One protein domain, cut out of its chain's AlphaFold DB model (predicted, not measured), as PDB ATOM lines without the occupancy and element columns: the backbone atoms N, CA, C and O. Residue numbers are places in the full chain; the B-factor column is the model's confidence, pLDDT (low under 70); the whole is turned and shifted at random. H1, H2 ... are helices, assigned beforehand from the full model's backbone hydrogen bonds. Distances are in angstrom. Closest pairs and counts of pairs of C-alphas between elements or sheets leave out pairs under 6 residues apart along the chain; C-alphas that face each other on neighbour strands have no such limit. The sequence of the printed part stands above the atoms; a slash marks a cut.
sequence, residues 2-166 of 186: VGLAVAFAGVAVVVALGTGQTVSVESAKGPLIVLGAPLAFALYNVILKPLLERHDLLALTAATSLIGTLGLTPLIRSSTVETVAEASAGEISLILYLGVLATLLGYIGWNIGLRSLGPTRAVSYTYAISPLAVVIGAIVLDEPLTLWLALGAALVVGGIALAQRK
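Overview. This is residues 2 to 166 of the 186 residues of the protein "DMT family transporter" of Actinobacteria bacterium (UniProt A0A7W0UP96). The helices make an open frame round a hollow middle: H1 and H8 lie side by side, H2 and H3 run one after the other along one side, H4 turns back, short H5 leads over to long H6, and H7 folds back towards H8. The printed part has 165 residues with eight named helices, H1 to H8 in chain order, no named strand, and the class all helix. It is only just loose, close to compact, with a radius of gyration of the C-alphas of 18.8 A and spans of 47 by 43 by 30 A.

Arrangement. Start with H1, residues 2 to 17, which touches H8, residues 147 to 164, opposite ways at a shallow tilt of 18 degrees; their closest C-alphas, Ala 7 and Val 156, are 4.1 A apart. H2, residues 25 to 34, meets H3, residues 36 to 52, only through their link. H4, residues 57 to 75, is close to H3 but not clearly touching, the closest C-alphas being Leu 52 and Leu 60 at 7.5 A. H5, residues 78 to 85, touches no helix. H6, residues 89 to 117, and H7, residues 119 to 140, form a helical hairpin, touching at Leu 114 and Ala 122, the closest C-alphas, 5.4 A apart. H7 and H8 form another, with closest C-alphas Ser 130 and Val 157 at 6.9 A. Every O i to N i+4 pair is within hydrogen-bond range in H1, H5 and H8, against 4 of 6 in H2, 11 of 13 in H3, 13 of 15 in H4, 21 of 25 in H6 and 12 of 18 in H7.

Along the chain. Find C-alpha 2 at (67.260, 244.421, 210.028), where H1 begins, and C-alpha 164 at (71.754, 246.252, 219.508), where H8 ends. H6 is 39.3 A long, H7 30.7 A, with a kink of 34 degrees near residue 131.

Size, cuts and confidence. The C-alphas of Glu 86 and Lys 166, the two farthest apart, are 51.1 A apart. The printed part has no cut and no long link. Confidence is under 70 in 41 residues, among them 18 to 33.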
ATOM      1  N   VAL A   2      66.407 243.813 211.077       76.75
ATOM      2  CA  VAL A   2      67.260 244.421 210.028       76.75
ATOM      3  C   VAL A   2      68.765 244.311 210.324       76.75
ATOM      4  O   VAL A   2      69.501 243.818 209.483       76.75
ATOM      5  N   GLY A   3      69.228 244.664 211.529       69.62
ATOM      6  CA  GLY A   3      70.658 244.549 211.871       69.62
ATOM      7  C   GLY A   3      71.211 243.118 211.830       69.62
ATOM      8  O   GLY A   3      72.335 242.903 211.392       69.62
ATOM      9  N   LEU A   4      70.396 242.122 212.196       72.12
ATOM     10  CA  LEU A   4      70.796 240.716 212.125       72.12
ATOM     11  C   LEU A   4      70.914 240.254 210.665       72.12
ATOM     12  O   LEU A   4      71.891 239.603 210.316       72.12
ATOM     13  N   ALA A   5      69.973 240.653 209.802       77.69
ATOM     14  CA  ALA A   5      70.041 240.377 208.367       77.69
ATOM     15  C   ALA A   5      71.283 241.012 207.715       77.69
ATOM     16  O   ALA A   5      71.949 240.366 206.912       77.69
ATOM     17  N   VAL A   6      71.636 242.239 208.113       76.50
ATOM     18  CA  VAL A   6      72.859 242.925 207.658       76.50
ATOM     19  C   VAL A   6      74.120 242.182 208.115       76.50
ATOM     20  O   VAL A   6      75.035 241.994 207.317       76.50
ATOM     21  N   ALA A   7      74.154 241.693 209.359       70.75
ATOM     22  CA  ALA A   7      75.282 240.903 209.853       70.75
ATOM     23  C   ALA A   7      75.428 239.568 209.101       70.75
ATOM     24  O   ALA A   7      76.531 239.220 208.683       70.75
ATOM     25  N   PHE A   8      74.323 238.852 208.855       76.50
ATOM     26  CA  PHE A   8      74.334 237.620 208.054       76.50
ATOM     27  C   PHE A   8      74.783 237.863 206.609       76.50
ATOM     28  O   PHE A   8      75.551 237.066 206.071       76.50
ATOM     29  N   ALA A   9      74.362 238.971 205.995       79.25
ATOM     30  CA  ALA A   9      74.831 239.362 204.669       79.25
ATOM     31  C   ALA A   9      76.346 239.629 204.658       79.25
ATOM     32  O   ALA A   9      77.037 239.183 203.746       79.25
ATOM     33  N   GLY A  10      76.880 240.280 205.697       70.62
ATOM     34  CA  GLY A  10      78.322 240.471 205.869       70.62
ATOM     35  C   GLY A  10      79.093 239.152 205.940       70.62
ATOM     36  O   GLY A  10      80.082 238.988 205.231       70.62
ATOM     37  N   VAL A  11      78.602 238.178 206.716       72.12
ATOM     38  CA  VAL A  11      79.198 236.829 206.777       72.12
ATOM     39  C   VAL A  11      79.174 236.154 205.404       72.12
ATOM     40  O   VAL A  11      80.185 235.594 204.989       72.12
ATOM     41  N   ALA A  12      78.060 236.240 204.671       74.06
ATOM     42  CA  ALA A  12      77.956 235.663 203.330       74.06
ATOM     43  C   ALA A  12      78.972 236.275 202.350       74.06
ATOM     44  O   ALA A  12      79.572 235.544 201.566       74.06
ATOM     45  N   VAL A  13      79.218 237.588 202.433       74.81
ATOM     46  CA  VAL A  13      80.244 238.278 201.632       74.81
ATOM     47  C   VAL A  13      81.646 237.766 201.968       74.81
ATOM     48  O   VAL A  13      82.400 237.446 201.051       74.81
ATOM     49  N   VAL A  14      81.990 237.626 203.254       71.19
ATOM     50  CA  VAL A  14      83.302 237.083 203.658       71.19
ATOM     51  C   VAL A  14      83.479 235.652 203.155       71.19
ATOM     52  O   VAL A  14      84.509 235.332 202.570       71.19
ATOM     53  N   VAL A  15      82.474 234.796 203.347       70.25
ATOM     54  CA  VAL A  15      82.555 233.377 202.977       70.25
ATOM     55  C   VAL A  15      82.628 233.186 201.460       70.25
ATOM     56  O   VAL A  15      83.378 232.334 200.994       70.25
ATOM     57  N   ALA A  16      81.862 233.959 200.687       70.25
ATOM     58  CA  ALA A  16      81.795 233.794 199.238       70.25
ATOM     59  C   ALA A  16      82.934 234.496 198.485       70.25
ATOM     60  O   ALA A  16      83.323 234.029 197.418       70.25
ATOM     61  N   LEU A  17      83.441 235.624 198.998       70.25
ATOM     62  CA  LEU A  17      84.342 236.518 198.251       70.25
ATOM     63  C   LEU A  17      85.660 236.824 198.980       70.25
ATOM     64  O   LEU A  17      86.571 237.387 198.376       70.25
ATOM     65  N   GLY A  18      85.790 236.463 200.260       62.50
ATOM     66  CA  GLY A  18      86.954 236.806 201.083       62.50
ATOM     67  C   GLY A  18      88.232 236.040 200.737       62.50
ATOM     68  O   GLY A  18      89.319 236.570 200.946       62.50
ATOM     69  N   THR A  19      88.121 234.830 200.179       62.38
ATOM     70  CA  THR A  19      89.270 233.954 199.877       62.38
ATOM     71  C   THR A  19      89.766 234.053 198.432       62.38
ATOM     72  O   THR A  19      90.811 233.495 198.113       62.38
ATOM     73  N   GLY A  20      89.028 234.731 197.541       57.25
ATOM     74  CA  GLY A  20      89.365 234.837 196.112       57.25
ATOM     75  C   GLY A  20      89.297 233.517 195.323       57.25
ATOM     76  O   GLY A  20      89.652 233.499 194.147       57.25
ATOM     77  N   GLN A  21      88.847 232.420 195.942       56.84
ATOM     78  CA  GLN A  21      88.685 231.107 195.312       56.84
ATOM     79  C   GLN A  21      87.251 230.911 194.800       56.84
ATOM     80  O   GLN A  21      86.297 231.465 195.344       56.84
ATOM     81  N   THR A  22      87.084 230.115 193.740       55.00
ATOM     82  CA  THR A  22      85.769 229.776 193.182       55.00
ATOM     83  C   THR A  22      84.914 229.045 194.217       55.00
ATOM     84  O   THR A  22      85.337 228.054 194.808       55.00
ATOM     85  N   VAL A  23      83.690 229.535 194.433       55.38
ATOM     86  CA  VAL A  23      82.731 228.954 195.380       55.38
ATOM     87  C   VAL A  23      82.372 227.535 194.928       55.38
ATOM     88  O   VAL A  23      81.606 227.343 193.986       55.38
ATOM     89  N   SER A  24      82.945 226.535 195.595       58.12
ATOM     90  CA  SER A  24      82.646 225.115 195.408       58.12
ATOM     91  C   SER A  24      81.800 224.598 196.582       58.12
ATOM     92  O   SER A  24      81.871 225.112 197.701       58.12
ATOM     93  N   VAL A  25      80.989 223.562 196.347       55.91
ATOM     94  CA  VAL A  25      80.161 222.912 197.387       55.91
ATOM     95  C   VAL A  25      81.029 222.316 198.511       55.91
ATOM     96  O   VAL A  25      80.589 222.232 199.658       55.91
ATOM     97  N   GLU A  26      82.287 221.970 198.222       56.66
ATOM     98  CA  GLU A  26      83.276 221.541 199.219       56.66
ATOM     99  C   GLU A  26      83.721 222.695 200.127       56.66
ATOM    100  O   GLU A  26      83.792 222.521 201.345       56.66
ATOM    101  N   SER A  27      83.897 223.897 199.572       59.41
ATOM    102  CA  SER A  27      84.201 225.119 200.331       59.41
ATOM    103  C   SER A  27      83.028 225.581 201.208       59.41
ATOM    104  O   SER A  27      83.239 226.271 202.203       59.41
ATOM    105  N   ALA A  28      81.791 225.176 200.891       59.22
ATOM    106  CA  ALA A  28      80.585 225.540 201.642       59.22
ATOM    107  C   ALA A  28      80.300 224.641 202.869       59.22
ATOM    108  O   ALA A  28      79.594 225.067 203.788       59.22
ATOM    109  N   LYS A  29      80.865 223.422 202.936       64.62
ATOM    110  CA  LYS A  29      80.680 222.503 204.084       64.62
ATOM    111  C   LYS A  29      81.274 223.044 205.386       64.62
ATOM    112  O   LYS A  29      80.643 222.921 206.433       64.62
ATOM    113  N   GLY A  30      82.462 223.647 205.322       66.38
ATOM    114  CA  GLY A  30      83.129 224.247 206.484       66.38
ATOM    115  C   GLY A  30      82.266 225.320 207.163       66.38
ATOM    116  O   GLY A  30      81.939 225.168 208.340       66.38
ATOM    117  N   PRO A  31      81.802 226.346 206.427       67.38
ATOM    118  CA  PRO A  31      80.887 227.364 206.941       67.38
ATOM    119  C   PRO A  31      79.595 226.797 207.551       67.38
ATOM    120  O   PRO A  31      79.168 227.263 208.603       67.38
ATOM    121  N   LEU A  32      78.990 225.770 206.940       66.31
ATOM    122  CA  LEU A  32      77.777 225.118 207.460       66.31
ATOM    123  C   LEU A  32      78.006 224.414 208.807       66.31
ATOM    124  O   LEU A  32      77.154 224.503 209.688       66.31
ATOM    125  N   ILE A  33      79.157 223.762 208.999       69.50
ATOM    126  CA  ILE A  33      79.541 223.179 210.298       69.50
ATOM    127  C   ILE A  33      79.791 224.292 211.325       69.50
ATOM    128  O   ILE A  33      79.359 224.185 212.476       69.50
ATOM    129  N   VAL A  34      80.420 225.394 210.903       71.69
ATOM    130  CA  VAL A  34      80.672 226.561 211.761       71.69
ATOM    131  C   VAL A  34      79.371 227.209 212.237       71.69
ATOM    132  O   VAL A  34      79.363 227.725 213.347       71.69
ATOM    133  N   LEU A  35      78.253 227.119 211.502       69.06
ATOM    134  CA  LEU A  35      76.939 227.593 211.975       69.06
ATOM    135  C   LEU A  35      76.418 226.841 213.213       69.06
ATOM    136  O   LEU A  35      75.605 227.391 213.960       69.06
ATOM    137  N   GLY A  36      76.911 225.631 213.487       73.00
ATOM    138  CA  GLY A  36      76.623 224.924 214.738       73.00
ATOM    139  C   GLY A  36      77.226 225.615 215.969       73.00
ATOM    140  O   GLY A  36      76.611 225.625 217.037       73.00
ATOM    141  N   ALA A  37      78.385 226.263 215.818       73.75
ATOM    142  CA  ALA A  37      79.078 226.953 216.905       73.75
ATOM    143  C   ALA A  37      78.283 228.135 217.506       73.75
ATOM    144  O   ALA A  37      78.111 228.159 218.726       73.75
ATOM    145  N   PRO A  38      77.733 229.097 216.731       72.19
ATOM    146  CA  PRO A  38      76.935 230.183 217.285       72.19
ATOM    147  C   PRO A  38      75.604 229.703 217.874       72.19
ATOM    148  O   PRO A  38      75.119 230.329 218.812       72.19
ATOM    149  N   LEU A  39      75.024 228.593 217.396       74.75
ATOM    150  CA  LEU A  39      73.836 227.992 218.021       74.75
ATOM    151  C   LEU A  39      74.161 227.424 219.406       74.75
ATOM    152  O   LEU A  39      73.462 227.729 220.373       74.75
ATOM    153  N   ALA A  40      75.249 226.658 219.517       80.44
ATOM    154  CA  ALA A  40      75.738 226.161 220.800       80.44
ATOM    155  C   ALA A  40      76.088 227.317 221.750       80.44
ATOM    156  O   ALA A  40      75.710 227.298 222.920       80.44
ATOM    157  N   PHE A  41      76.733 228.369 221.235       71.06
ATOM    158  CA  PHE A  41      77.059 229.569 222.004       71.06
ATOM    159  C   PHE A  41      75.809 230.334 222.463       71.06
ATOM    160  O   PHE A  41      75.747 230.797 223.605       71.06
ATOM    161  N   ALA A  42      74.787 230.461 221.615       71.56
ATOM    162  CA  ALA A  42      73.525 231.092 221.984       71.56
ATOM    163  C   ALA A  42      72.810 230.299 223.087       71.56
ATOM    164  O   ALA A  42      72.389 230.885 224.086       71.56
ATOM    165  N   LEU A  43      72.736 228.971 222.947       78.56
ATOM    166  CA  LEU A  43      72.153 228.089 223.956       78.56
ATOM    167  C   LEU A  43      72.917 228.179 225.285       78.56
ATOM    168  O   LEU A  43      72.296 228.339 226.335       78.56
ATOM    169  N   TYR A  44      74.253 228.168 225.227       76.94
ATOM    170  CA  TYR A  44      75.117 228.388 226.385       76.94
ATOM    171  C   TYR A  44      74.759 229.687 227.111       76.94
ATOM    172  O   TYR A  44      74.481 229.649 228.302       76.94
ATOM    173  N   ASN A  45      74.674 230.822 226.411       68.19
ATOM    174  CA  ASN A  45      74.348 232.108 227.039       68.19
ATOM    175  C   ASN A  45      72.938 232.138 227.656       68.19
ATOM    176  O   ASN A  45      72.749 232.734 228.718       68.19
ATOM    177  N   VAL A  46      71.949 231.499 227.018       74.69
ATOM    178  CA  VAL A  46      70.576 231.402 227.551       74.69
ATOM    179  C   VAL A  46      70.542 230.596 228.851       74.69
ATOM    180  O   VAL A  46      69.896 231.025 229.806       74.69
ATOM    181  N   ILE A  47      71.260 229.471 228.904       76.88
ATOM    182  CA  ILE A  47      71.353 228.612 230.095       76.88
ATOM    183  C   ILE A  47      72.202 229.273 231.189       76.88
ATOM    184  O   ILE A  47      71.871 229.186 232.370       76.88
ATOM    185  N   LEU A  48      73.280 229.964 230.808       70.19
ATOM    186  CA  LEU A  48      74.217 230.594 231.736       70.19
ATOM    187  C   LEU A  48      73.569 231.752 232.504       70.19
ATOM    188  O   LEU A  48      73.828 231.928 233.691       70.19
ATOM    189  N   LYS A  49      72.696 232.526 231.850       66.94
ATOM    190  CA  LYS A  49      72.085 233.733 232.425       66.94
ATOM    191  C   LYS A  49      71.417 233.522 233.802       66.94
ATOM    192  O   LYS A  49      71.779 234.259 234.715       66.94
ATOM    193  N   PRO A  50      70.508 232.548 234.012       72.12
ATOM    194  CA  PRO A  50      69.918 232.293 235.333       72.12
ATOM    195  C   PRO A  50      70.898 231.686 236.353       72.12
ATOM    196  O   PRO A  50      70.671 231.789 237.558       72.12
ATOM    197  N   LEU A  51      71.982 231.045 235.902       70.31
ATOM    198  CA  LEU A  51      72.988 230.434 236.780       70.31
ATOM    199  C   LEU A  51      73.930 231.479 237.390       70.31
ATOM    200  O   LEU A  51      74.314 231.336 238.551       70.31
ATOM    201  N   LEU A  52      74.234 232.546 236.643       67.00
ATOM    202  CA  LEU A  52      75.059 233.675 237.090       67.00
ATOM    203  C   LEU A  52      74.446 234.471 238.244       67.00
ATOM    204  O   LEU A  52      75.170 235.117 238.991       67.00
ATOM    205  N   GLU A  53      73.123 234.433 238.403       68.44
ATOM    206  CA  GLU A  53      72.440 235.094 239.523       68.44
ATOM    207  C   GLU A  53      72.556 234.300 240.833       68.44
ATOM    208  O   GLU A  53      72.276 234.833 241.904       68.44
ATOM    209  N   ARG A  54      72.948 233.020 240.757       73.00
ATOM    210  CA  ARG A  54      72.911 232.074 241.885       73.00
ATOM    211  C   ARG A  54      74.276 231.507 242.273       73.00
ATOM    212  O   ARG A  54      74.393 230.944 243.355       73.00
ATOM    213  N   HIS A  55      75.283 231.628 241.409       73.69
ATOM    214  CA  HIS A  55      76.607 231.038 241.606       73.69
ATOM    215  C   HIS A  55      77.714 232.042 241.293       73.69
ATOM    216  O   HIS A  55      77.539 232.948 240.480       73.69
ATOM    217  N   ASP A  56      78.873 231.844 241.920       75.88
ATOM    218  CA  ASP A  56      80.073 232.609 241.597       75.88
ATOM    219  C   ASP A  56      80.543 232.318 240.161       75.88
ATOM    220  O   ASP A  56      80.543 231.167 239.711       75.88
ATOM    221  N   LEU A  57      80.951 233.361 239.431       69.00
ATOM    222  CA  LEU A  57      81.297 233.248 238.010       69.00
ATOM    223  C   LEU A  57      82.519 232.345 237.796       69.00
ATOM    224  O   LEU A  57      82.542 231.589 236.830       69.00
ATOM    225  N   LEU A  58      83.503 232.367 238.702       69.81
ATOM    226  CA  LEU A  58      84.666 231.474 238.620       69.81
ATOM    227  C   LEU A  58      84.262 230.009 238.790       69.81
ATOM    228  O   LEU A  58      84.715 229.164 238.021       69.81
ATOM    229  N   ALA A  59      83.381 229.715 239.750       76.62
ATOM    230  CA  ALA A  59      82.866 228.364 239.956       76.62
ATOM    231  C   ALA A  59      82.071 227.872 238.737       76.62
ATOM    232  O   ALA A  59      82.231 226.728 238.309       76.62
ATOM    233  N   LEU A  60      81.260 228.748 238.139       75.19
ATOM    234  CA  LEU A  60      80.474 228.418 236.957       75.19
ATOM    235  C   LEU A  60      81.358 228.198 235.721       75.19
ATOM    236  O   LEU A  60      81.152 227.220 235.012       75.19
ATOM    237  N   THR A  61      82.367 229.046 235.498       75.81
ATOM    238  CA  THR A  61      83.353 228.867 234.420       75.81
ATOM    239  C   THR A  61      84.168 227.591 234.619       75.81
ATOM    240  O   THR A  61      84.348 226.838 233.671       75.81
ATOM    241  N   ALA A  62      84.616 227.291 235.841       80.69
ATOM    242  CA  ALA A  62      85.336 226.050 236.122       80.69
ATOM    243  C   ALA A  62      84.464 224.815 235.845       80.69
ATOM    244  O   ALA A  62      84.925 223.864 235.215       80.69
ATOM    245  N   ALA A  63      83.194 224.847 236.258       82.44
ATOM    246  CA  ALA A  63      82.253 223.762 236.010       82.44
ATOM    247  C   ALA A  63      81.956 223.584 234.512       82.44
ATOM    248  O   ALA A  63      82.005 222.460 234.014       82.44
ATOM    249  N   THR A  64      81.686 224.664 233.773       81.19
ATOM    250  CA  THR A  64      81.405 224.585 232.330       81.19
ATOM    251  C   THR A  64      82.640 224.178 231.533       81.19
ATOM    252  O   THR A  64      82.513 223.371 230.611       81.19
ATOM    253  N   SER A  65      83.832 224.645 231.919       81.31
ATOM    254  CA  SER A  65      85.101 224.183 231.355       81.31
ATOM    255  C   SER A  65      85.317 222.697 231.617       81.31
ATOM    256  O   SER A  65      85.600 221.971 230.673       81.31
ATOM    257  N   LEU A  66      85.113 222.217 232.848       86.50
ATOM    258  CA  LEU A  66      85.287 220.801 233.183       86.50
ATOM    259  C   LEU A  66      84.298 219.909 232.420       86.50
ATOM    260  O   LEU A  66      84.698 218.904 231.837       86.50
ATOM    261  N   ILE A  67      83.022 220.295 232.377       86.56
ATOM    262  CA  ILE A  67      81.992 219.579 231.613       86.56
ATOM    263  C   ILE A  67      82.343 219.575 230.121       86.56
ATOM    264  O   ILE A  67      82.226 218.538 229.472       86.56
ATOM    265  N   GLY A  68      82.810 220.703 229.580       83.50
ATOM    266  CA  GLY A  68      83.272 220.809 228.197       83.50
ATOM    267  C   GLY A  68      84.467 219.900 227.911       83.50
ATOM    268  O   GLY A  68      84.449 219.160 226.932       83.50
ATOM    269  N   THR A  69      85.470 219.883 228.791       86.31
ATOM    270  CA  THR A  69      86.635 218.993 228.688       86.31
ATOM    271  C   THR A  69      86.213 217.525 228.699       86.31
ATOM    272  O   THR A  69      86.626 216.761 227.825       86.31
ATOM    273  N   LEU A  70      85.341 217.129 229.629       90.19
ATOM    274  CA  LEU A  70      84.820 215.762 229.698       90.19
ATOM    275  C   LEU A  70      83.990 215.405 228.458       90.19
ATOM    276  O   LEU A  70      84.141 214.316 227.910       90.19
ATOM    277  N   GLY A  71      83.169 216.332 227.965       86.19
ATOM    278  CA  GLY A  71      82.375 216.150 226.747       86.19
ATOM    279  C   GLY A  71      83.215 216.048 225.472       86.19
ATOM    280  O   GLY A  71      82.824 215.352 224.538       86.19
ATOM    281  N   LEU A  72      84.385 216.691 225.438       84.19
ATOM    282  CA  LEU A  72      85.343 216.600 224.331       84.19
ATOM    283  C   LEU A  72      86.266 215.380 224.435       84.19
ATOM    284  O   LEU A  72      86.820 214.958 223.424       84.19
ATOM    285  N   THR A  73      86.398 214.780 225.619       86.44
ATOM    286  CA  THR A  73      87.228 213.587 225.848       86.44
ATOM    287  C   THR A  73      86.925 212.433 224.874       86.44
ATOM    288  O   THR A  73      87.872 211.913 224.289       86.44
ATOM    289  N   PRO A  74      85.661 212.043 224.598       86.00
ATOM    290  CA  PRO A  74      85.370 210.975 223.633       86.00
ATOM    291  C   PRO A  74      85.676 211.339 222.171       86.00
ATOM    292  O   PRO A  74      85.684 210.452 221.320       86.00
ATOM    293  N   LEU A  75      85.922 212.615 221.851       83.75
ATOM    294  CA  LEU A  75      86.337 213.046 220.510       83.75
ATOM    295  C   LEU A  75      87.862 212.985 220.318       83.75
ATOM    296  O   LEU A  75      88.335 213.186 219.195       83.75
ATOM    297  N   ILE A  76      88.632 212.712 221.380       84.75
ATOM    298  CA  ILE A  76      90.089 212.590 221.307       84.75
ATOM    299  C   ILE A  76      90.436 211.356 220.472       84.75
ATOM    300  O   ILE A  76      90.075 210.227 220.805       84.75
ATOM    301  N   ARG A  77      91.158 211.577 219.372       88.25
ATOM    302  CA  ARG A  77      91.713 210.502 218.543       88.25
ATOM    303  C   ARG A  77      93.115 210.152 219.030       88.25
ATOM    304  O   ARG A  77      93.806 211.008 219.579       88.25
ATOM    305  N   SER A  78      93.561 208.923 218.776       80.50
ATOM    306  CA  SER A  78      94.932 208.488 219.089       80.50
ATOM    307  C   SER A  78      95.987 209.410 218.470       80.50
ATOM    308  O   SER A  78      96.918 209.817 219.155       80.50
ATOM    309  N   SER A  79      95.759 209.858 217.232       82.25
ATOM    310  CA  SER A  79      96.628 210.820 216.545       82.25
ATOM    311  C   SER A  79      96.742 212.171 217.261       82.25
ATOM    312  O   SER A  79      97.777 212.824 217.188       82.25
ATOM    313  N   THR A  80      95.702 212.608 217.980       81.50
ATOM    314  CA  THR A  80      95.744 213.842 218.780       81.50
ATOM    315  C   THR A  80      96.626 213.671 220.012       81.50
ATOM    316  O   THR A  80      97.342 214.597 220.376       81.50
ATOM    317  N   VAL A  81      96.604 212.493 220.638       82.38
ATOM    318  CA  VAL A  81      97.450 212.193 221.801       82.38
ATOM    319  C   VAL A  81      98.923 212.148 221.399       82.38
ATOM    320  O   VAL A  81      99.748 212.743 222.082       82.38
ATOM    321  N   GLU A  82      99.236 211.515 220.268       82.38
ATOM    322  CA  GLU A  82     100.591 211.487 219.701       82.38
ATOM    323  C   GLU A  82     101.085 212.899 219.359       82.38
ATOM    324  O   GLU A  82     102.162 213.293 219.794       82.38
ATOM    325  N   THR A  83     100.249 213.716 218.706       83.38
ATOM    326  CA  THR A  83     100.593 215.113 218.374       83.38
ATOM    327  C   THR A  83     100.912 215.944 219.621       83.38
ATOM    328  O   THR A  83     101.822 216.764 219.609       83.38
ATOM    329  N   VAL A  84     100.170 215.747 220.717       82.62
ATOM    330  CA  VAL A  84     100.427 216.457 221.981       82.62
ATOM    331  C   VAL A  84     101.668 215.908 222.688       82.62
ATOM    332  O   VAL A  84     102.398 216.676 223.308       82.62
ATOM    333  N   ALA A  85     101.922 214.602 222.600       83.50
ATOM    334  CA  ALA A  85     103.110 213.982 223.179       83.50
ATOM    335  C   ALA A  85     104.406 214.428 222.479       83.50
ATOM    336  O   ALA A  85     105.444 214.537 223.129       83.50
ATOM    337  N   GLU A  86     104.334 214.719 221.180       89.44
ATOM    338  CA  GLU A  86     105.446 215.225 220.366       89.44
ATOM    339  C   GLU A  86     105.518 216.759 220.319       89.44
ATOM    340  O   GLU A  86     106.424 217.315 219.694       89.44
ATOM    341  N   ALA A  87     104.590 217.455 220.985       86.75
ATOM    342  CA  ALA A  87     104.522 218.909 220.959       86.75
ATOM    343  C   ALA A  87     105.812 219.539 221.498       86.75
ATOM    344  O   ALA A  87     106.306 219.227 222.587       86.75
ATOM    345  N   SER A  88     106.341 220.490 220.740       91.50
ATOM    346  CA  SER A  88     107.511 221.264 221.127       91.50
ATOM    347  C   SER A  88     107.227 222.151 222.344       91.50
ATOM    348  O   SER A  88     106.089 222.527 222.642       91.50
ATOM    349  N   ALA A  89     108.291 222.589 223.024       89.50
ATOM    350  CA  ALA A  89     108.171 223.559 224.115       89.50
ATOM    351  C   ALA A  89     107.488 224.873 223.671       89.50
ATOM    352  O   ALA A  89     106.817 225.524 224.476       89.50
ATOM    353  N   GLY A  90     107.618 225.250 222.392       91.19
ATOM    354  CA  GLY A  90     106.926 226.395 221.794       91.19
ATOM    355  C   GLY A  90     105.411 226.194 221.695       91.19
ATOM    356  O   GLY A  90     104.632 227.071 222.059       91.19
ATOM    357  N   GLU A  91     104.966 225.015 221.273       87.94
ATOM    358  CA  GLU A  91     103.535 224.702 221.161       87.94
ATOM    359  C   GLU A  91     102.878 224.569 222.536       87.94
ATOM    360  O   GLU A  91     101.796 225.113 222.766       87.94
ATOM    361  N   ILE A  92     103.564 223.937 223.491       90.50
ATOM    362  CA  ILE A  92     103.087 223.848 224.877       90.50
ATOM    363  C   ILE A  92     102.960 225.247 225.496       90.50
ATOM    364  O   ILE A  92     101.972 225.541 226.173       90.50
ATOM    365  N   SER A  93     103.920 226.141 225.244       89.00
ATOM    366  CA  SER A  93     103.847 227.516 225.750       89.00
ATOM    367  C   SER A  93     102.716 228.325 225.106       89.00
ATOM    368  O   SER A  93     102.070 229.097 225.816       89.00
ATOM    369  N   LEU A  94     102.380 228.097 223.832       88.12
ATOM    370  CA  LEU A  94     101.183 228.675 223.202       88.12
ATOM    371  C   LEU A  94      99.879 228.158 223.830       88.12
ATOM    372  O   LEU A  94      98.964 228.945 224.084       88.12
ATOM    373  N   ILE A  95      99.795 226.861 224.135       86.94
ATOM    374  CA  ILE A  95      98.628 226.280 224.821       86.94
ATOM    375  C   ILE A  95      98.452 226.924 226.203       86.94
ATOM    376  O   ILE A  95      97.351 227.354 226.561       86.94
ATOM    377  N   LEU A  96      99.540 227.047 226.968       88.94
ATOM    378  CA  LEU A  96      99.523 227.700 228.278       88.94
ATOM    379  C   LEU A  96      99.181 229.190 228.175       88.94
ATOM    380  O   LEU A  96      98.413 229.696 228.994       88.94
ATOM    381  N   TYR A  97      99.693 229.882 227.157       88.25
ATOM    382  CA  TYR A  97      99.346 231.273 226.872       88.25
ATOM    383  C   TYR A  97      97.831 231.436 226.664       88.25
ATOM    384  O   TYR A  97      97.207 232.293 227.295       88.25
ATOM    385  N   LEU A  98      97.211 230.578 225.849       85.38
ATOM    386  CA  LEU A  98      95.766 230.620 225.596       85.38
ATOM    387  C   LEU A  98      94.937 230.294 226.851       85.38
ATOM    388  O   LEU A  98      93.952 230.978 227.150       85.38
ATOM    389  N   GLY A  99      95.328 229.274 227.616       84.44
ATOM    390  CA  GLY A  99      94.609 228.881 228.832       84.44
ATOM    391  C   GLY A  99      94.737 229.899 229.969       84.44
ATOM    392  O   GLY A  99      93.744 230.282 230.589       84.44
ATOM    393  N   VAL A 100      95.947 230.377 230.246       85.19
ATOM    394  CA  VAL A 100      96.205 231.229 231.414       85.19
ATOM    395  C   VAL A 100      96.001 232.702 231.079       85.19
ATOM    396  O   VAL A 100      95.214 233.387 231.732       85.19
ATOM    397  N   LEU A 101      96.688 233.213 230.058       83.12
ATOM    398  CA  LEU A 101      96.650 234.644 229.762       83.12
ATOM    399  C   LEU A 101      95.375 235.026 229.015       83.12
ATOM    400  O   LEU A 101      94.685 235.949 229.438       83.12
ATOM    401  N   ALA A 102      95.015 234.312 227.947       82.56
ATOM    402  CA  ALA A 102      93.826 234.690 227.184       82.56
ATOM    403  C   ALA A 102      92.525 234.360 227.938       82.56
ATOM    404  O   ALA A 102      91.612 235.187 227.983       82.56
ATOM    405  N   THR A 103      92.443 233.185 228.574       80.88
ATOM    406  CA  THR A 103      91.201 232.730 229.218       80.88
ATOM    407  C   THR A 103      91.095 233.187 230.673       80.88
ATOM    408  O   THR A 103      90.185 233.949 230.999       80.88
ATOM    409  N   LEU A 104      92.004 232.769 231.563       80.12
ATOM    410  CA  LEU A 104      91.876 233.066 232.998       80.12
ATOM    411  C   LEU A 104      91.957 234.573 233.292       80.12
ATOM    412  O   LEU A 104      91.056 235.112 233.941       80.12
ATOM    413  N   LEU A 105      92.981 235.275 232.791       83.06
ATOM    414  CA  LEU A 105      93.074 236.727 233.000       83.06
ATOM    415  C   LEU A 105      91.952 237.486 232.285       83.06
ATOM    416  O   LEU A 105      91.424 238.447 232.848       83.06
ATOM    417  N   GLY A 106      91.537 237.034 231.098       83.19
ATOM    418  CA  GLY A 106      90.379 237.586 230.394       83.19
ATOM    419  C   GLY A 106      89.105 237.530 231.245       83.19
ATOM    420  O   GLY A 106      88.403 238.535 231.386       83.19
ATOM    421  N   TYR A 107      88.845 236.394 231.899       75.44
ATOM    422  CA  TYR A 107      87.715 236.237 232.819       75.44
ATOM    423  C   TYR A 107      87.833 237.101 234.074       75.44
ATOM    424  O   TYR A 107      86.826 237.645 234.536       75.44
ATOM    425  N   ILE A 108      89.030 237.245 234.643       79.50
ATOM    426  CA  ILE A 108      89.248 238.136 235.788       79.50
ATOM    427  C   ILE A 108      88.944 239.584 235.383       79.50
ATOM    428  O   ILE A 108      88.176 240.262 236.069       79.50
ATOM    429  N   GLY A 109      89.458 240.035 234.236       82.25
ATOM    430  CA  GLY A 109      89.173 241.366 233.695       82.25
ATOM    431  C   GLY A 109      87.679 241.587 233.445       82.25
ATOM    432  O   GLY A 109      87.126 242.614 233.845       82.25
ATOM    433  N   TRP A 110      86.997 240.594 232.873       75.56
ATOM    434  CA  TRP A 110      85.548 240.618 232.675       75.56
ATOM    435  C   TRP A 110      84.774 240.737 233.994       75.56
ATOM    436  O   TRP A 110      83.875 241.570 234.104       75.56
ATOM    437  N   ASN A 111      85.151 239.966 235.018       68.31
ATOM    438  CA  ASN A 111      84.551 240.039 236.354       68.31
ATOM    439  C   ASN A 111      84.725 241.419 236.995       68.31
ATOM    440  O   ASN A 111      83.773 241.974 237.547       68.31
ATOM    441  N   ILE A 112      85.933 241.981 236.915       76.12
ATOM    442  CA  ILE A 112      86.227 243.320 237.433       76.12
ATOM    443  C   ILE A 112      85.380 244.361 236.694       76.12
ATOM    444  O   ILE A 112      84.754 245.210 237.332       76.12
ATOM    445  N   GLY A 113      85.293 244.269 235.364       75.88
ATOM    446  CA  GLY A 113      84.452 245.142 234.542       75.88
ATOM    447  C   GLY A 113      82.966 245.026 234.892       75.88
ATOM    448  O   GLY A 113      82.293 246.039 235.065       75.88
ATOM    449  N   LEU A 114      82.460 243.805 235.082       68.50
ATOM    450  CA  LEU A 114      81.083 243.549 235.510       68.50
ATOM    451  C   LEU A 114      80.771 244.175 236.870       68.50
ATOM    452  O   LEU A 114      79.739 244.833 237.012       68.50
ATOM    453  N   ARG A 115      81.657 243.992 237.856       65.88
ATOM    454  CA  ARG A 115      81.481 244.525 239.216       65.88
ATOM    455  C   ARG A 115      81.576 246.051 239.266       65.88
ATOM    456  O   ARG A 115      80.817 246.673 239.998       65.88
ATOM    457  N   SER A 116      82.487 246.649 238.498       72.38
ATOM    458  CA  SER A 116      82.746 248.099 238.527       72.38
ATOM    459  C   SER A 116      81.794 248.918 237.649       72.38
ATOM    460  O   SER A 116      81.359 249.995 238.052       72.38
ATOM    461  N   LEU A 117      81.453 248.430 236.452       73.81
ATOM    462  CA  LEU A 117      80.656 249.167 235.460       73.81
ATOM    463  C   LEU A 117      79.175 248.765 235.465       73.81
ATOM    464  O   LEU A 117      78.336 249.480 234.907       73.81
ATOM    465  N   GLY A 118      78.855 247.622 236.071       61.94
ATOM    466  CA  GLY A 118      77.542 247.000 236.022       61.94
ATOM    467  C   GLY A 118      77.277 246.252 234.700       61.94
ATOM    468  O   GLY A 118      77.869 246.568 233.659       61.94
ATOM    469  N   PRO A 119      76.338 245.284 234.691       59.12
ATOM    470  CA  PRO A 119      76.147 244.342 233.581       59.12
ATOM    471  C   PRO A 119      75.878 244.994 232.224       59.12
ATOM    472  O   PRO A 119      76.407 244.571 231.203       59.12
ATOM    473  N   THR A 120      75.075 246.060 232.197       65.12
ATOM    474  CA  THR A 120      74.689 246.728 230.944       65.12
ATOM    475  C   THR A 120      75.865 247.428 230.265       65.12
ATOM    476  O   THR A 120      76.000 247.356 229.042       65.12
ATOM    477  N   ARG A 121      76.727 248.101 231.036       64.88
ATOM    478  CA  ARG A 121      77.899 248.786 230.475       64.88
ATOM    479  C   ARG A 121      78.979 247.785 230.089       64.88
ATOM    480  O   ARG A 121      79.486 247.889 228.980       64.88
ATOM    481  N   ALA A 122      79.261 246.788 230.931       69.12
ATOM    482  CA  ALA A 122      80.235 245.738 230.625       69.12
ATOM    483  C   ALA A 122      79.908 245.007 229.309       69.12
ATOM    484  O   ALA A 122      80.767 244.881 228.441       69.12
ATOM    485  N   VAL A 123      78.642 244.629 229.099       65.50
ATOM    486  CA  VAL A 123      78.186 244.019 227.835       65.50
ATOM    487  C   VAL A 123      78.295 244.978 226.649       65.50
ATOM    488  O   VAL A 123      78.519 244.531 225.536       65.50
ATOM    489  N   SER A 124      78.204 246.292 226.855       68.50
ATOM    490  CA  SER A 124      78.405 247.252 225.762       68.50
ATOM    491  C   SER A 124      79.869 247.317 225.297       68.50
ATOM    492  O   SER A 124      80.125 247.558 224.120       68.50
ATOM    493  N   TYR A 125      80.836 247.069 226.189       73.81
ATOM    494  CA  TYR A 125      82.262 247.042 225.838       73.81
ATOM    495  C   TYR A 125      82.659 245.813 225.017       73.81
ATOM    496  O   TYR A 125      83.613 245.894 224.244       73.81
ATOM    497  N   THR A 126      81.924 244.699 225.104       74.19
ATOM    498  CA  THR A 126      82.226 243.527 224.264       74.19
ATOM    499  C   THR A 126      82.023 243.816 222.780       74.19
ATOM    500  O   THR A 126      82.636 243.169 221.939       74.19
ATOM    501  N   TYR A 127      81.248 244.846 222.434       68.81
ATOM    502  CA  TYR A 127      81.064 245.276 221.049       68.81
ATOM    503  C   TYR A 127      82.315 245.919 220.455       68.81
ATOM    504  O   TYR A 127      82.485 245.904 219.240       68.81
ATOM    505  N   ALA A 128      83.216 246.432 221.297       71.88
ATOM    506  CA  ALA A 128      84.521 246.907 220.857       71.88
ATOM    507  C   ALA A 128      85.487 245.752 220.543       71.88
ATOM    508  O   ALA A 128      86.443 245.961 219.802       71.88
ATOM    509  N   ILE A 129      85.234 244.531 221.041       78.19
ATOM    510  CA  ILE A 129      86.106 243.371 220.795       78.19
ATOM    511  C   ILE A 129      86.178 243.063 219.300       78.19
ATOM    512  O   ILE A 129      87.268 242.858 218.786       78.19
ATOM    513  N   SER A 130      85.050 243.076 218.583       72.88
ATOM    514  CA  SER A 130      85.020 242.765 217.148       72.88
ATOM    515  C   SER A 130      85.901 243.694 216.292       72.88
ATOM    516  O   SER A 130      86.755 243.175 215.578       72.88
ATOM    517  N   PRO A 131      85.767 245.037 216.341       71.44
ATOM    518  CA  PRO A 131      86.651 245.919 215.579       71.44
ATOM    519  C   PRO A 131      88.106 245.871 216.067       71.44
ATOM    520  O   PRO A 131      89.011 245.917 215.239       71.44
ATOM    521  N   LEU A 132      88.353 245.733 217.377       79.06
ATOM    522  CA  LEU A 132      89.719 245.615 217.902       79.06
ATOM    523  C   LEU A 132      90.407 244.333 217.428       79.06
ATOM    524  O   LEU A 132      91.571 244.385 217.051       79.06
ATOM    525  N   ALA A 133      89.694 243.206 217.397       77.94
ATOM    526  CA  ALA A 133      90.223 241.937 216.912       77.94
ATOM    527  C   ALA A 133      90.655 242.026 215.442       77.94
ATOM    528  O   ALA A 133      91.729 241.545 215.107       77.94
ATOM    529  N   VAL A 134      89.869 242.695 214.589       73.12
ATOM    530  CA  VAL A 134      90.223 242.910 213.172       73.12
ATOM    531  C   VAL A 134      91.483 243.768 213.036       73.12
ATOM    532  O   VAL A 134      92.379 243.426 212.271       73.12
ATOM    533  N   VAL A 135      91.577 244.869 213.789       78.94
ATOM    534  CA  VAL A 135      92.746 245.766 213.738       78.94
ATOM    535  C   VAL A 135      94.003 245.062 214.247       78.94
ATOM    536  O   VAL A 135      95.055 245.147 213.619       78.94
ATOM    537  N   ILE A 136      93.897 244.351 215.370       82.19
ATOM    538  CA  ILE A 136      95.016 243.603 215.947       82.19
ATOM    539  C   ILE A 136      95.426 242.459 215.013       82.19
ATOM    540  O   ILE A 136      96.617 242.284 214.797       82.19
ATOM    541  N   GLY A 137      94.474 241.730 214.422       79.75
ATOM    542  CA  GLY A 137      94.749 240.682 213.434       79.75
ATOM    543  C   GLY A 137      95.540 241.207 212.237       79.75
ATOM    544  O   GLY A 137      96.591 240.669 211.908       79.75
ATOM    545  N   ALA A 138      95.115 242.336 211.669       76.94
ATOM    546  CA  ALA A 138      95.813 242.963 210.551       76.94
ATOM    547  C   ALA A 138      97.244 243.415 210.899       76.94
ATOM    548  O   ALA A 138      98.144 243.268 210.084       76.94
ATOM    549  N   ILE A 139      97.461 243.972 212.096       83.06
ATOM    550  CA  ILE A 139      98.773 244.513 212.495       83.06
ATOM    551  C   ILE A 139      99.725 243.412 212.975       83.06
ATOM    552  O   ILE A 139     100.922 243.476 212.715       83.06
ATOM    553  N   VAL A 140      99.214 242.439 213.735       84.38
ATOM    554  CA  VAL A 140     100.034 241.453 214.454       84.38
ATOM    555  C   VAL A 140     100.208 240.162 213.657       84.38
ATOM    556  O   VAL A 140     101.280 239.569 213.724       84.38
ATOM    557  N   LEU A 141      99.180 239.717 212.926       78.06
ATOM    558  CA  LEU A 141      99.222 238.477 212.138       78.06
ATOM    559  C   LEU A 141      99.551 238.725 210.654       78.06
ATOM    560  O   LEU A 141      99.651 237.761 209.902       78.06
ATOM    561  N   ASP A 142      99.720 239.990 210.246       74.56
ATOM    562  CA  ASP A 142      99.942 240.413 208.852       74.56
ATOM    563  C   ASP A 142      98.878 239.838 207.892       74.56
ATOM    564  O   ASP A 142      99.143 239.477 206.744       74.56
ATOM    565  N   GLU A 143      97.638 239.696 208.389       71.06
ATOM    566  CA  GLU A 143      96.532 239.150 207.606       71.06
ATOM    567  C   GLU A 143      96.233 240.073 206.413       71.06
ATOM    568  O   GLU A 143      95.956 241.263 206.609       71.06
ATOM    569  N   PRO A 144      96.224 239.553 205.167       66.88
ATOM    570  CA  PRO A 144      95.935 240.364 203.997       66.88
ATOM    571  C   PRO A 144      94.492 240.869 204.066       66.88
ATOM    572  O   PRO A 144      93.530 240.138 203.809       66.88
ATOM    573  N   LEU A 145      94.339 242.151 204.396       68.56
ATOM    574  CA  LEU A 145      93.060 242.852 204.391       68.56
ATOM    575  C   LEU A 145      92.582 243.034 202.949       68.56
ATOM    576  O   LEU A 145      92.795 244.066 202.312       68.56
ATOM    577  N   THR A 146      91.920 242.012 202.417       77.00
ATOM    578  CA  THR A 146      91.233 242.129 201.134       77.00
ATOM    579  C   THR A 146      90.045 243.083 201.269       77.00
ATOM    580  O   THR A 146      89.416 243.190 202.327       77.00
ATOM    581  N   LEU A 147      89.692 243.769 200.177       77.06
ATOM    582  CA  LEU A 147      88.545 244.684 200.157       77.06
ATOM    583  C   LEU A 147      87.247 243.982 200.598       77.06
ATOM    584  O   LEU A 147      86.424 244.570 201.295       77.06
ATOM    585  N   TRP A 148      87.087 242.706 200.242       75.25
ATOM    586  CA  TRP A 148      85.929 241.891 200.615       75.25
ATOM    587  C   TRP A 148      85.904 241.527 202.096       75.25
ATOM    588  O   TRP A 148      84.834 241.562 202.705       75.25
ATOM    589  N   LEU A 149      87.064 241.243 202.694       71.44
ATOM    590  CA  LEU A 149      87.170 241.008 204.132       71.44
ATOM    591  C   LEU A 149      86.839 242.284 204.917       71.44
ATOM    592  O   LEU A 149      86.062 242.231 205.869       71.44
ATOM    593  N   ALA A 150      87.337 243.439 204.465       76.25
ATOM    594  CA  ALA A 150      87.031 244.734 205.068       76.25
ATOM    595  C   ALA A 150      85.535 245.087 204.967       76.25
ATOM    596  O   ALA A 150      84.921 245.482 205.961       76.25
ATOM    597  N   LEU A 151      84.921 244.898 203.792       77.44
ATOM    598  CA  LEU A 151      83.490 245.143 203.581       77.44
ATOM    599  C   LEU A 151      82.616 244.189 204.401       77.44
ATOM    600  O   LEU A 151      81.655 244.623 205.038       77.44
ATOM    601  N   GLY A 152      82.957 242.902 204.423       72.50
ATOM    602  CA  GLY A 152      82.252 241.905 205.217       72.50
ATOM    603  C   GLY A 152      82.358 242.172 206.721       72.50
ATOM    604  O   GLY A 152      81.341 242.165 207.415       72.50
ATOM    605  N   ALA A 153      83.550 242.512 207.218       73.62
ATOM    606  CA  ALA A 153      83.758 242.915 208.609       73.62
ATOM    607  C   ALA A 153      82.962 244.181 208.964       73.62
ATOM    608  O   ALA A 153      82.296 244.217 210.000       73.62
ATOM    609  N   ALA A 154      82.955 245.193 208.091       79.56
ATOM    610  CA  ALA A 154      82.176 246.414 208.288       79.56
ATOM    611  C   ALA A 154      80.663 246.136 208.339       79.56
ATOM    612  O   ALA A 154      79.963 246.686 209.192       79.56
ATOM    613  N   LEU A 155      80.157 245.248 207.478       77.50
ATOM    614  CA  LEU A 155      78.758 244.809 207.488       77.50
ATOM    615  C   LEU A 155      78.403 244.033 208.760       77.50
ATOM    616  O   LEU A 155      77.349 244.279 209.345       77.50
ATOM    617  N   VAL A 156      79.279 243.141 209.228       72.62
ATOM    618  CA  VAL A 156      79.080 242.402 210.485       72.62
ATOM    619  C   VAL A 156      79.045 243.362 211.672       72.62
ATOM    620  O   VAL A 156      78.074 243.359 212.431       72.62
ATOM    621  N   VAL A 157      80.045 244.235 211.806       75.94
ATOM    622  CA  VAL A 157      80.125 245.215 212.901       75.94
ATOM    623  C   VAL A 157      78.945 246.190 212.852       75.94
ATOM    624  O   VAL A 157      78.282 246.413 213.868       75.94
ATOM    625  N   GLY A 158      78.622 246.728 211.673       78.31
ATOM    626  CA  GLY A 158      77.492 247.636 211.477       78.31
ATOM    627  C   GLY A 158      76.138 246.968 211.740       78.31
ATOM    628  O   GLY A 158      75.265 247.564 212.374       78.31
ATOM    629  N   GLY A 159      75.974 245.713 211.318       72.25
ATOM    630  CA  GLY A 159      74.782 244.907 211.567       72.25
ATOM    631  C   GLY A 159      74.575 244.608 213.052       72.25
ATOM    632  O   GLY A 159      73.470 244.801 213.565       72.25
ATOM    633  N   ILE A 160      75.641 244.228 213.767       69.62
ATOM    634  CA  ILE A 160      75.625 244.032 215.226       69.62
ATOM    635  C   ILE A 160      75.253 245.341 215.932       69.62
ATOM    636  O   ILE A 160      74.315 245.359 216.734       69.62
ATOM    637  N   ALA A 161      75.907 246.451 215.573       74.00
ATOM    638  CA  ALA A 161      75.617 247.764 216.141       74.00
ATOM    639  C   ALA A 161      74.151 248.177 215.916       74.00
ATOM    640  O   ALA A 161      73.498 248.697 216.822       74.00
ATOM    641  N   LEU A 162      73.597 247.906 214.732       75.94
ATOM    642  CA  LEU A 162      72.199 248.190 214.415       75.94
ATOM    643  C   LEU A 162      71.226 247.261 215.157       75.94
ATOM    644  O   LEU A 162      70.172 247.713 215.600       75.94
ATOM    645  N   ALA A 163      71.560 245.978 215.307       67.31
ATOM    646  CA  ALA A 163      70.734 245.002 216.018       67.31
ATOM    647  C   ALA A 163      70.636 245.301 217.521       67.31
ATOM    648  O   ALA A 163      69.638 244.957 218.153       67.31
ATOM    649  N   GLN A 164      71.655 245.953 218.080       65.81
ATOM    650  CA  GLN A 164      71.754 246.252 219.508       65.81
ATOM    651  C   GLN A 164      71.301 247.660 219.885       65.81
ATOM    652  O   GLN A 164      71.136 247.960 221.071       65.81
ATOM    653  N   ARG A 165      71.007 248.518 218.900       71.69
ATOM    654  CA  ARG A 165      70.223 249.732 219.139       71.69
ATOM    655  C   ARG A 165      68.833 249.315 219.624       71.69
ATOM    656  O   ARG A 165      67.974 248.940 218.829       71.69
ATOM    657  N   LYS A 166      68.609 249.366 220.945       51.62
ATOM    658  CA  LYS A 166      67.279 249.173 221.541       51.62
ATOM    659  C   LYS A 166      66.273 250.069 220.807       51.62
ATOM    660  O   LYS A 166      66.531 251.270 220.696       51.62
TER     661      LYS A 166